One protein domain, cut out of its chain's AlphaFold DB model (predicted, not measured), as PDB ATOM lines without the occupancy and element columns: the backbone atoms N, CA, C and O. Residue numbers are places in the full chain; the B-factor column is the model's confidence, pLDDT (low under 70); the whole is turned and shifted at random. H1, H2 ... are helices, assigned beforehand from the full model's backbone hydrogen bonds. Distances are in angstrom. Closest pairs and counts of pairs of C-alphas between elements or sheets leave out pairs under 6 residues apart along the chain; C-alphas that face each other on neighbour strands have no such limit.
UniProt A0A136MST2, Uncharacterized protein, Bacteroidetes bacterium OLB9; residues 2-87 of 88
ATOM      1  N   HIS A   2     171.227 207.311 305.148       93.31
ATOM      2  CA  HIS A   2     171.708 205.931 304.968       93.31
ATOM      3  C   HIS A   2     171.486 204.992 306.163       93.31
ATOM      4  O   HIS A   2     171.190 203.819 305.966       93.31
ATOM      5  N   ILE A   3     171.540 205.507 307.398       94.25
ATOM      6  CA  ILE A   3     171.168 204.734 308.597       94.25
ATOM      7  C   ILE A   3     169.692 204.315 308.538       94.25
ATOM      8  O   ILE A   3     169.387 203.143 308.730       94.25
ATOM      9  N   TRP A   4     168.789 205.248 308.219       94.12
ATOM     10  CA  TRP A   4     167.359 204.960 308.063       94.12
ATOM     11  C   TRP A   4     167.118 203.933 306.950       94.12
ATOM     12  O   TRP A   4     166.392 202.962 307.156       94.12
ATOM     13  N   GLN A   5     167.802 204.072 305.810       94.56
ATOM     14  CA  GLN A   5     167.686 203.123 304.702       94.56
ATOM     15  C   GLN A   5     168.201 201.726 305.095       94.56
ATOM     16  O   GLN A   5     167.579 200.725 304.754       94.56
ATOM     17  N   TYR A   6     169.287 201.632 305.870       94.31
ATOM     18  CA  TYR A   6     169.749 200.357 306.427       94.31
ATOM     19  C   TYR A   6     168.739 199.752 307.411       94.31
ATOM     20  O   TYR A   6     168.505 198.548 307.373       94.31
ATOM     21  N   GLN A   7     168.107 200.561 308.263       95.00
ATOM     22  CA  GLN A   7     167.109 200.079 309.222       95.00
ATOM     23  C   GLN A   7     165.850 199.516 308.546       95.00
ATOM     24  O   GLN A   7     165.297 198.542 309.048       95.00
ATOM     25  N   HIS A   8     165.423 200.084 307.412       92.19
ATOM     26  CA  HIS A   8     164.181 199.684 306.730       92.19
ATOM     27  C   HIS A   8     164.411 198.638 305.633       92.19
ATOM     28  O   HIS A   8     163.597 197.739 305.448       92.19
ATOM     29  N   PHE A   9     165.534 198.714 304.914       91.94
ATOM     30  CA  PHE A   9     165.823 197.821 303.786       91.94
ATOM     31  C   PHE A   9     166.915 196.786 304.088       91.94
ATOM     32  O   PHE A   9     167.108 195.851 303.314       91.94
ATOM     33  N   GLY A  10     167.645 196.921 305.196       92.81
ATOM     34  CA  GLY A  10     168.784 196.065 305.521       92.81
ATOM     35  C   GLY A  10     169.996 196.317 304.618       92.81
ATOM     36  O   GLY A  10     170.129 197.350 303.960       92.81
ATOM     37  N   SER A  11     170.907 195.345 304.549       93.19
ATOM     38  CA  SER A  11     172.168 195.471 303.800       93.19
ATOM     39  C   SER A  11     171.994 195.621 302.282       93.19
ATOM     40  O   SER A  11     172.915 196.105 301.619       93.19
ATOM     41  N   ILE A  12     170.821 195.287 301.718       91.94
ATOM     42  CA  ILE A  12     170.533 195.473 300.282       91.94
ATOM     43  C   ILE A  12     170.664 196.939 299.853       91.94
ATOM     44  O   ILE A  12     170.999 197.224 298.700       91.94
ATOM     45  N   TYR A  13     170.434 197.858 300.794       92.50
ATOM     46  CA  TYR A  13     170.621 199.287 300.620       92.50
ATOM     47  C   TYR A  13     172.019 199.609 300.074       92.50
ATOM     48  O   TYR A  13     172.149 200.296 299.062       92.50
ATOM     49  N   ILE A  14     173.054 199.031 300.689       91.19
ATOM     50  CA  ILE A  14     174.460 199.325 300.389       91.19
ATOM     51  C   ILE A  14     174.779 198.966 298.936       91.19
ATOM     52  O   ILE A  14     175.345 199.768 298.197       91.19
ATOM     53  N   ALA A  15     174.362 197.779 298.490       91.25
ATOM     54  CA  ALA A  15     174.598 197.333 297.120       91.25
ATOM     55  C   ALA A  15     173.888 198.229 296.089       91.25
ATOM     56  O   ALA A  15     174.440 198.529 295.029       91.25
ATOM     57  N   ARG A  16     172.663 198.671 296.395       89.81
ATOM     58  CA  ARG A  16     171.874 199.552 295.524       89.81
ATOM     59  C   ARG A  16     172.441 200.974 295.471       89.81
ATOM     60  O   ARG A  16     172.477 201.540 294.382       89.81
ATOM     61  N   ALA A  17     172.929 201.507 296.589       89.69
ATOM     62  CA  ALA A  17     173.599 202.803 296.658       89.69
ATOM     63  C   ALA A  17     174.901 202.804 295.833       89.69
ATOM     64  O   ALA A  17     175.068 203.605 294.918       89.69
ATOM     65  N   LEU A  18     175.750 201.784 296.012       89.81
ATOM     66  CA  LEU A  18     176.972 201.612 295.212       89.81
ATOM     67  C   LEU A  18     176.690 201.444 293.712       89.81
ATOM     68  O   LEU A  18     177.452 201.925 292.872       89.81
ATOM     69  N   LYS A  19     175.599 200.757 293.351       89.56
ATOM     70  CA  LYS A  19     175.164 200.655 291.951       89.56
ATOM     71  C   LYS A  19     174.723 202.015 291.407       89.56
ATOM     72  O   LYS A  19     175.057 202.333 290.269       89.56
ATOM     73  N   ALA A  20     173.992 202.795 292.199       88.81
ATOM     74  CA  ALA A  20     173.528 204.124 291.819       88.81
ATOM     75  C   ALA A  20     174.690 205.088 291.556       88.81
ATOM     76  O   ALA A  20     174.669 205.769 290.540       88.81
ATOM     77  N   GLN A  21     175.755 205.051 292.362       84.75
ATOM     78  CA  GLN A  21     176.969 205.853 292.132       84.75
ATOM     79  C   GLN A  21     177.622 205.603 290.761       84.75
ATOM     80  O   GLN A  21     178.343 206.454 290.251       84.75
ATOM     81  N   ARG A  22     177.384 204.432 290.154       86.31
ATOM     82  CA  ARG A  22     177.887 204.069 288.818       86.31
ATOM     83  C   ARG A  22     176.867 204.303 287.700       86.31
ATOM     84  O   ARG A  22     177.153 203.975 286.549       86.31
ATOM     85  N   SER A  23     175.669 204.781 288.031       85.00
ATOM     86  CA  SER A  23     174.656 205.162 287.045       85.00
ATOM     87  C   SER A  23     174.977 206.525 286.437       85.00
ATOM     88  O   SER A  23     175.827 207.254 286.942       85.00
ATOM     89  N   ARG A  24     174.311 206.855 285.328       80.44
ATOM     90  CA  ARG A  24     174.512 208.131 284.638       80.44
ATOM     91  C   ARG A  24     174.041 209.306 285.496       80.44
ATOM     92  O   ARG A  24     174.676 210.350 285.483       80.44
ATOM     93  N   GLU A  25     172.933 209.116 286.199       78.75
ATOM     94  CA  GLU A  25     172.298 210.110 287.053       78.75
ATOM     95  C   GLU A  25     173.042 210.231 288.392       78.75
ATOM     96  O   GLU A  25     173.261 211.330 288.880       78.75
ATOM     97  N   GLY A  26     173.531 209.121 288.957       87.75
ATOM     98  CA  GLY A  26     174.345 209.160 290.171       87.75
ATOM     99  C   GLY A  26     173.588 209.786 291.344       87.75
ATOM    100  O   GLY A  26     172.540 209.274 291.750       87.75
ATOM    101  N   TYR A  27     174.147 210.877 291.869       83.56
ATOM    102  CA  TYR A  27     173.535 211.732 292.889       83.56
ATOM    103  C   TYR A  27     172.484 212.673 292.284       83.56
ATOM    104  O   TYR A  27     171.421 212.858 292.861       83.56
ATOM    105  N   ASP A  28     172.710 213.146 291.057       89.62
ATOM    106  CA  ASP A  28     171.897 214.174 290.419       89.62
ATOM    107  C   ASP A  28     170.442 213.717 290.220       89.62
ATOM    108  O   ASP A  28     170.134 212.786 289.466       89.62
ATOM    109  N   TYR A  29     169.527 214.382 290.925       92.12
ATOM    110  CA  TYR A  29     168.081 214.213 290.791       92.12
ATOM    111  C   TYR A  29     167.414 215.352 289.991       92.12
ATOM    112  O   TYR A  29     166.189 215.358 289.820       92.12
ATOM    113  N   GLY A  30     168.203 216.299 289.475       89.75
ATOM    114  CA  GLY A  30     167.765 217.433 288.661       89.75
ATOM    115  C   GLY A  30     167.309 218.665 289.452       89.75
ATOM    116  O   GLY A  30     166.703 219.567 288.874       89.75
ATOM    117  N   GLY A  31     167.565 218.716 290.763       90.88
ATOM    118  CA  GLY A  31     167.217 219.856 291.616       90.88
ATOM    119  C   GLY A  31     165.708 220.075 291.799       90.88
ATOM    120  O   GLY A  31     164.877 219.241 291.437       90.88
ATOM    121  N   VAL A  32     165.338 221.218 292.388       91.81
ATOM    122  CA  VAL A  32     163.946 221.491 292.796       91.81
ATOM    123  C   VAL A  32     162.962 221.598 291.623       91.81
ATOM    124  O   VAL A  32     161.800 221.236 291.780       91.81
ATOM    125  N   GLU A  33     163.404 222.048 290.446       92.69
ATOM    126  CA  GLU A  33     162.551 222.116 289.248       92.69
ATOM    127  C   GLU A  33     162.157 220.705 288.785       92.69
ATOM    128  O   GLU A  33     160.972 220.405 288.649       92.69
ATOM    129  N   SER A  34     163.134 219.794 288.677       94.62
ATOM    130  CA  SER A  34     162.894 218.375 288.374       94.62
ATOM    131  C   SER A  34     162.034 217.692 289.442       94.62
ATOM    132  O   SER A  34     161.145 216.902 289.116       94.62
ATOM    133  N   LEU A  35     162.253 218.004 290.726       95.19
ATOM    134  CA  LEU A  35     161.412 217.481 291.807       95.19
ATOM    135  C   LEU A  35     159.975 217.991 291.716       95.19
ATOM    136  O   LEU A  35     159.049 217.224 291.966       95.19
ATOM    137  N   TYR A  36     159.767 219.254 291.351       95.94
ATOM    138  CA  TYR A  36     158.426 219.800 291.177       95.94
ATOM    139  C   TYR A  36     157.693 219.078 290.039       95.94
ATOM    140  O   TYR A  36     156.574 218.603 290.238       95.94
ATOM    141  N   ASP A  37     158.353 218.880 288.896       96.25
ATOM    142  CA  ASP A  37     157.800 218.126 287.763       96.25
ATOM    143  C   ASP A  37     157.520 216.651 288.119       96.25
ATOM    144  O   ASP A  37     156.519 216.041 287.715       96.25
ATOM    145  N   ALA A  38     158.386 216.050 288.930       96.25
ATOM    146  CA  ALA A  38     158.188 214.711 289.464       96.25
ATOM    147  C   ALA A  38     156.997 214.637 290.433       96.25
ATOM    148  O   ALA A  38     156.220 213.684 290.380       96.25
ATOM    149  N   MET A  39     156.820 215.650 291.280       96.19
ATOM    150  CA  MET A  39     155.699 215.752 292.212       96.19
ATOM    151  C   MET A  39     154.370 215.861 291.458       96.19
ATOM    152  O   MET A  39     153.452 215.088 291.732       96.19
ATOM    153  N   ILE A  40     154.266 216.762 290.472       96.50
ATOM    154  CA  ILE A  40     153.030 216.930 289.679       96.50
ATOM    155  C   ILE A  40     152.704 215.691 288.833       96.50
ATOM    156  O   ILE A  40     151.535 215.418 288.571       96.50
ATOM    157  N   SER A  41     153.717 214.913 288.435       96.00
ATOM    158  CA  SER A  41     153.535 213.636 287.728       96.00
ATOM    159  C   SER A  41     153.283 212.444 288.659       96.00
ATOM    160  O   SER A  41     153.101 211.322 288.185       96.00
ATOM    161  N   GLY A  42     153.235 212.665 289.977       95.44
ATOM    162  CA  GLY A  42     152.910 211.645 290.973       95.44
ATOM    163  C   GLY A  42     154.042 210.662 291.281       95.44
ATOM    164  O   GLY A  42     153.778 209.597 291.846       95.44
ATOM    165  N   LYS A  43     155.295 210.983 290.924       96.00
ATOM    166  CA  LYS A  43     156.452 210.172 291.326       96.00
ATOM    167  C   LYS A  43     156.597 210.159 292.843       96.00
ATOM    168  O   LYS A  43     156.281 211.123 293.529       96.00
ATOM    169  N   LYS A  44     157.124 209.057 293.365       95.44
ATOM    170  CA  LYS A  44     157.336 208.849 294.801       95.44
ATOM    171  C   LYS A  44     158.821 208.899 295.135       95.44
ATOM    172  O   LYS A  44     159.661 208.768 294.249       95.44
ATOM    173  N   LEU A  45     159.157 209.017 296.417       94.25
ATOM    174  CA  LEU A  45     160.540 208.940 296.901       94.25
ATOM    175  C   LEU A  45     161.220 207.636 296.440       94.25
ATOM    176  O   LEU A  45     162.386 207.629 296.054       94.25
ATOM    177  N   THR A  46     160.462 206.537 296.377       92.88
ATOM    178  CA  THR A  46     160.930 205.230 295.885       92.88
ATOM    179  C   THR A  46     161.189 205.180 294.375       92.88
ATOM    180  O   THR A  46     161.801 204.225 293.902       92.88
ATOM    181  N   SER A  47     160.762 206.192 293.608       94.06
ATOM    182  CA  SER A  47     161.123 206.354 292.192       94.06
ATOM    183  C   SER A  47     162.570 206.812 291.999       94.06
ATOM    184  O   SER A  47     163.086 206.732 290.885       94.06
ATOM    185  N   TYR A  48     163.220 207.275 293.066       94.56
ATOM    186  CA  TYR A  48     164.605 207.719 293.062       94.56
ATOM    187  C   TYR A  48     165.525 206.668 293.654       94.56
ATOM    188  O   TYR A  48     165.139 205.869 294.515       94.56
ATOM    189  N   ASN A  49     166.771 206.685 293.191       93.88
ATOM    190  CA  ASN A  49     167.791 205.823 293.747       93.88
ATOM    191  C   ASN A  49     168.164 206.273 295.171       93.88
ATOM    192  O   ASN A  49     167.837 207.361 295.635       93.88
ATOM    193  N   PHE A  50     168.859 205.401 295.883       93.38
ATOM    194  CA  PHE A  50     169.164 205.592 297.292       93.38
ATOM    195  C   PHE A  50     170.101 206.764 297.617       93.38
ATOM    196  O   PHE A  50     169.984 207.329 298.706       93.38
ATOM    197  N   GLU A  51     170.981 207.131 296.688       93.94
ATOM    198  CA  GLU A  51     171.856 208.302 296.811       93.94
ATOM    199  C   GLU A  51     171.061 209.587 296.561       93.94
ATOM    200  O   GLU A  51     171.098 210.498 297.382       93.94
ATOM    201  N   GLN A  52     170.224 209.608 295.519       95.00
ATOM    202  CA  GLN A  52     169.302 210.716 295.241       95.00
ATOM    203  C   GLN A  52     168.367 210.987 296.428       95.00
ATOM    204  O   GLN A  52     168.185 212.130 296.835       95.00
ATOM    205  N   GLN A  53     167.809 209.938 297.043       95.00
ATOM    206  CA  GLN A  53     166.999 210.085 298.258       95.00
ATOM    207  C   GLN A  53     167.789 210.711 299.416       95.00
ATOM    208  O   GLN A  53     167.205 211.404 300.244       95.00
ATOM    209  N   ALA A  54     169.091 210.434 299.526       93.69
ATOM    210  CA  ALA A  54     169.921 211.015 300.572       93.69
ATOM    211  C   ALA A  54     170.214 212.494 300.303       93.69
ATOM    212  O   ALA A  54     170.073 213.300 301.223       93.69
ATOM    213  N   GLU A  55     170.534 212.841 299.057       94.31
ATOM    214  CA  GLU A  55     170.814 214.216 298.643       94.31
ATOM    215  C   GLU A  55     169.581 215.118 298.789       94.31
ATOM    216  O   GLU A  55     169.677 216.183 299.389       94.31
ATOM    217  N   MET A  56     168.387 214.650 298.398       94.38
ATOM    218  CA  MET A  56     167.133 215.396 298.610       94.38
ATOM    219  C   MET A  56     166.906 215.787 300.076       94.38
ATOM    220  O   MET A  56     166.371 216.853 300.373       94.38
ATOM    221  N   MET A  57     167.285 214.913 301.007       93.38
ATOM    222  CA  MET A  57     167.072 215.126 302.442       93.38
ATOM    223  C   MET A  57     168.118 216.068 303.019       93.38
ATOM    224  O   MET A  57     167.810 216.868 303.902       93.38
ATOM    225  N   GLU A  58     169.347 215.981 302.511       92.81
ATOM    226  CA  GLU A  58     170.391 216.950 302.814       92.81
ATOM    227  C   GLU A  58     169.988 218.344 302.328       92.81
ATOM    228  O   GLU A  58     170.058 219.292 303.109       92.81
ATOM    229  N   ASP A  59     169.501 218.463 301.093       92.50
ATOM    230  CA  ASP A  59     169.056 219.731 300.523       92.50
ATOM    231  C   ASP A  59     167.855 220.297 301.273       92.50
ATOM    232  O   ASP A  59     167.869 221.472 301.645       92.50
ATOM    233  N   TYR A  60     166.858 219.471 301.602       91.50
ATOM    234  CA  TYR A  60     165.735 219.899 302.435       91.50
ATOM    235  C   TYR A  60     166.204 220.466 303.783       91.50
ATOM    236  O   TYR A  60     165.819 221.576 304.159       91.50
ATOM    237  N   TYR A  61     167.083 219.749 304.491       89.69
ATOM    238  CA  TYR A  61     167.614 220.200 305.777       89.69
ATOM    239  C   TYR A  61     168.454 221.476 305.635       89.69
ATOM    240  O   TYR A  61     168.291 222.428 306.400       89.69
ATOM    241  N   ARG A  62     169.322 221.539 304.622       88.81
ATOM    242  CA  ARG A  62     170.145 222.709 304.296       88.81
ATOM    243  C   ARG A  62     169.269 223.933 304.058       88.81
ATOM    244  O   ARG A  62     169.533 224.996 304.615       88.81
ATOM    245  N   HIS A  63     168.206 223.780 303.279       85.75
ATOM    246  CA  HIS A  63     167.251 224.841 302.999       85.75
ATOM    247  C   HIS A  63     166.482 225.278 304.250       85.75
ATOM    248  O   HIS A  63     166.391 226.478 304.507       85.75
ATOM    249  N   GLN A  64     166.012 224.339 305.070       81.69
ATOM    250  CA  GLN A  64     165.268 224.644 306.293       81.69
ATOM    251  C   GLN A  64     166.137 225.321 307.368       81.69
ATOM    252  O   GLN A  64     165.687 226.249 308.043       81.69
ATOM    253  N   CYS A  65     167.392 224.895 307.527       79.12
ATOM    254  CA  CYS A  65     168.280 225.403 308.572       79.12
ATOM    255  C   CYS A  65     169.046 226.668 308.177       79.12
ATOM    256  O   CYS A  65     169.291 227.513 309.039       79.12
ATOM    257  N   LEU A  66     169.437 226.810 306.906       77.44
ATOM    258  CA  LEU A  66     170.279 227.924 306.457       77.44
ATOM    259  C   LEU A  66     169.489 229.049 305.789       77.44
ATOM    260  O   LEU A  66     169.941 230.192 305.819       77.44
ATOM    261  N   ASN A  67     168.323 228.764 305.200       72.62
ATOM    262  CA  ASN A  67     167.586 229.746 304.413       72.62
ATOM    263  C   ASN A  67     166.110 229.818 304.827       72.62
ATOM    264  O   ASN A  67     165.219 229.279 304.176       72.62
ATOM    265  N   LYS A  68     165.847 230.536 305.926       69.06
ATOM    266  CA  LYS A  68     164.511 230.654 306.544       69.06
ATOM    267  C   LYS A  68     163.434 231.289 305.648       69.06
ATOM    268  O   LYS A  68     162.262 231.218 305.995       69.06
ATOM    269  N   ASN A  69     163.817 231.884 304.516       77.94
ATOM    270  CA  ASN A  69     162.913 232.501 303.540       77.94
ATOM    271  C   ASN A  69     162.819 231.672 302.251       77.94
ATOM    272  O   ASN A  69     162.865 232.216 301.146       77.94
ATOM    273  N   LEU A  70     162.740 230.346 302.375       81.31
ATOM    274  CA  LEU A  70     162.520 229.490 301.218       81.31
ATOM    275  C   LEU A  70     161.171 229.819 300.573       81.31
ATOM    276  O   LEU A  70     160.164 229.977 301.263       81.31
ATOM    277  N   HIS A  71     161.143 229.909 299.244       87.31
ATOM    278  CA  HIS A  71     159.887 230.108 298.533       87.31
ATOM    279  C   HIS A  71     158.927 228.945 298.864       87.31
ATOM    280  O   HIS A  71     159.360 227.791 298.790       87.31
ATOM    281  N   PRO A  72     157.641 229.197 299.185       88.25
ATOM    282  CA  PRO A  72     156.722 228.156 299.654       88.25
ATOM    283  C   PRO A  72     156.622 226.945 298.723       88.25
ATOM    284  O   PRO A  72     156.553 225.816 299.189       88.25
ATOM    285  N   MET A  73     156.690 227.174 297.408       90.25
ATOM    286  CA  MET A  73     156.713 226.096 296.410       90.25
ATOM    287  C   MET A  73     157.913 225.160 296.593       90.25
ATOM    288  O   MET A  73     157.753 223.952 296.551       90.25
ATOM    289  N   VAL A  74     159.110 225.706 296.827       90.69
ATOM    290  CA  VAL A  74     160.332 224.910 297.025       90.69
ATOM    291  C   VAL A  74     160.195 224.071 298.294       90.69
ATOM    292  O   VAL A  74     160.498 222.882 298.275       90.69
ATOM    293  N   ALA A  75     159.689 224.673 299.377       90.38
ATOM    294  CA  ALA A  75     159.453 223.966 300.634       90.38
ATOM    295  C   ALA A  75     158.454 222.812 300.449       90.38
ATOM    296  O   ALA A  75     158.775 221.678 300.794       90.38
ATOM    297  N   GLN A  76     157.305 223.077 299.817       92.44
ATOM    298  CA  GLN A  76     156.283 222.064 299.539       92.44
ATOM    299  C   GLN A  76     156.800 220.929 298.652       92.44
ATOM    300  O   GLN A  76     156.495 219.768 298.918       92.44
ATOM    301  N   THR A  77     157.602 221.242 297.628       94.81
ATOM    302  CA  THR A  77     158.199 220.224 296.756       94.81
ATOM    303  C   THR A  77     159.059 219.252 297.554       94.81
ATOM    304  O   THR A  77     158.898 218.043 297.415       94.81
ATOM    305  N   TYR A  78     159.953 219.746 298.416       94.19
ATOM    306  CA  TYR A  78     160.758 218.854 299.250       94.19
ATOM    307  C   TYR A  78     159.900 218.109 300.277       94.19
ATOM    308  O   TYR A  78     160.045 216.894 300.401       94.19
ATOM    309  N   GLU A  79     158.978 218.791 300.961       93.12
ATOM    310  CA  GLU A  79     158.072 218.187 301.953       93.12
ATOM    311  C   GLU A  79     157.253 217.029 301.377       93.12
ATOM    312  O   GLU A  79     157.060 216.015 302.051       93.12
ATOM    313  N   TYR A  80     156.829 217.130 300.115       95.25
ATOM    314  CA  TYR A  80     156.126 216.052 299.424       95.25
ATOM    315  C   TYR A  80     156.940 214.753 299.376       95.25
ATOM    316  O   TYR A  80     156.381 213.675 299.585       95.25
ATOM    317  N   PHE A  81     158.245 214.823 299.096       95.44
ATOM    318  CA  PHE A  81     159.109 213.640 299.039       95.44
ATOM    319  C   PHE A  81     159.606 213.223 300.420       95.44
ATOM    320  O   PHE A  81     159.637 212.028 300.717       95.44
ATOM    321  N   THR A  82     159.976 214.178 301.277       92.25
ATOM    322  CA  THR A  82     160.517 213.875 302.607       92.25
ATOM    323  C   THR A  82     159.462 213.309 303.553       92.25
ATOM    324  O   THR A  82     159.767 212.398 304.323       92.25
ATOM    325  N   GLY A  83     158.203 213.739 303.427       92.69
ATOM    326  CA  GLY A  83     157.079 213.205 304.198       92.69
ATOM    327  C   GLY A  83     156.803 211.718 303.952       92.69
ATOM    328  O   GLY A  83     156.316 211.027 304.846       92.69
ATOM    329  N   GLN A  84     157.194 211.186 302.789       92.31
ATOM    330  CA  GLN A  84     156.983 209.778 302.432       92.31
ATOM    331  C   GLN A  84     157.887 208.814 303.210       92.31
ATOM    332  O   GLN A  84     157.642 207.614 303.186       92.31
ATOM    333  N   ILE A  85     158.902 209.299 303.936       87.88
ATOM    334  CA  ILE A  85     159.741 208.461 304.815       87.88
ATOM    335  C   ILE A  85     158.904 207.694 305.846       87.88
ATOM    336  O   ILE A  85     159.282 206.596 306.246       87.88
ATOM    337  N   HIS A  86     157.772 208.252 306.276       80.94
ATOM    338  CA  HIS A  86     156.884 207.612 307.246       80.94
ATOM    339  C   HIS A  86     155.913 206.596 306.621       80.94
ATOM    340  O   HIS A  86     155.210 205.909 307.355       80.94
ATOM    341  N   GLU A  87     155.861 206.509 305.290       77.12
ATOM    342  CA  GLU A  87     154.951 205.635 304.538       77.12
ATOM    343  C   GLU A  87     155.620 204.327 304.069       77.12
ATOM    344  O   GLU A  87     154.950 203.487 303.464       77.12
TER     345      GLU A  87
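This is residues 2 to 87 of the 88 residues of an uncharacterized protein of Bacteroidetes bacterium OLB9 (UniProt A0A136MST2). Two long helices, H4 and H5, cross near their middles; H3 packs across H5, and H1 and H2 make a corner where H4 begins. The 86 printed residues, all helix in class, have five named helices, H1 to H5 in chain order, and no named strand. The whole is compact, with a radius of gyration of the C-alphas of 13.0 A, yet elongated, 38 by 24 by 23 A.

H4, residues 50 to 66, touches H5, residues 72 to 87, at a steep tilt of 50 degrees, opposite ways; their closest C-alphas, Tyr 60 and Tyr 78, are 6.0 A apart. H5 touches H3, residues 31 to 40, closest at C-alphas 77 and 36, 5.6 A. H2, residues 12 to 21, touches H4 with H4's residues 50 to 51 alone, closest at C-alphas 17 and 50, 5.3 A. H1, residues 2 to 9, touches H2 only at the corner, closest at C-alphas 6 and 13, 6.0 A. Every O i to N i+4 pair is within hydrogen-bond range in H1, H2 and H3, but 12 of 13 in H4 and 7 of 12 in H5.

H4, 24.2 A long, begins at C-alpha 50 (169.164, 205.592, 297.292). H5, 23.1 A, ends at C-alpha 87 (154.951, 205.635, 304.538).

The printed part has no cut and no long link. Residue 68 has pLDDT under 70.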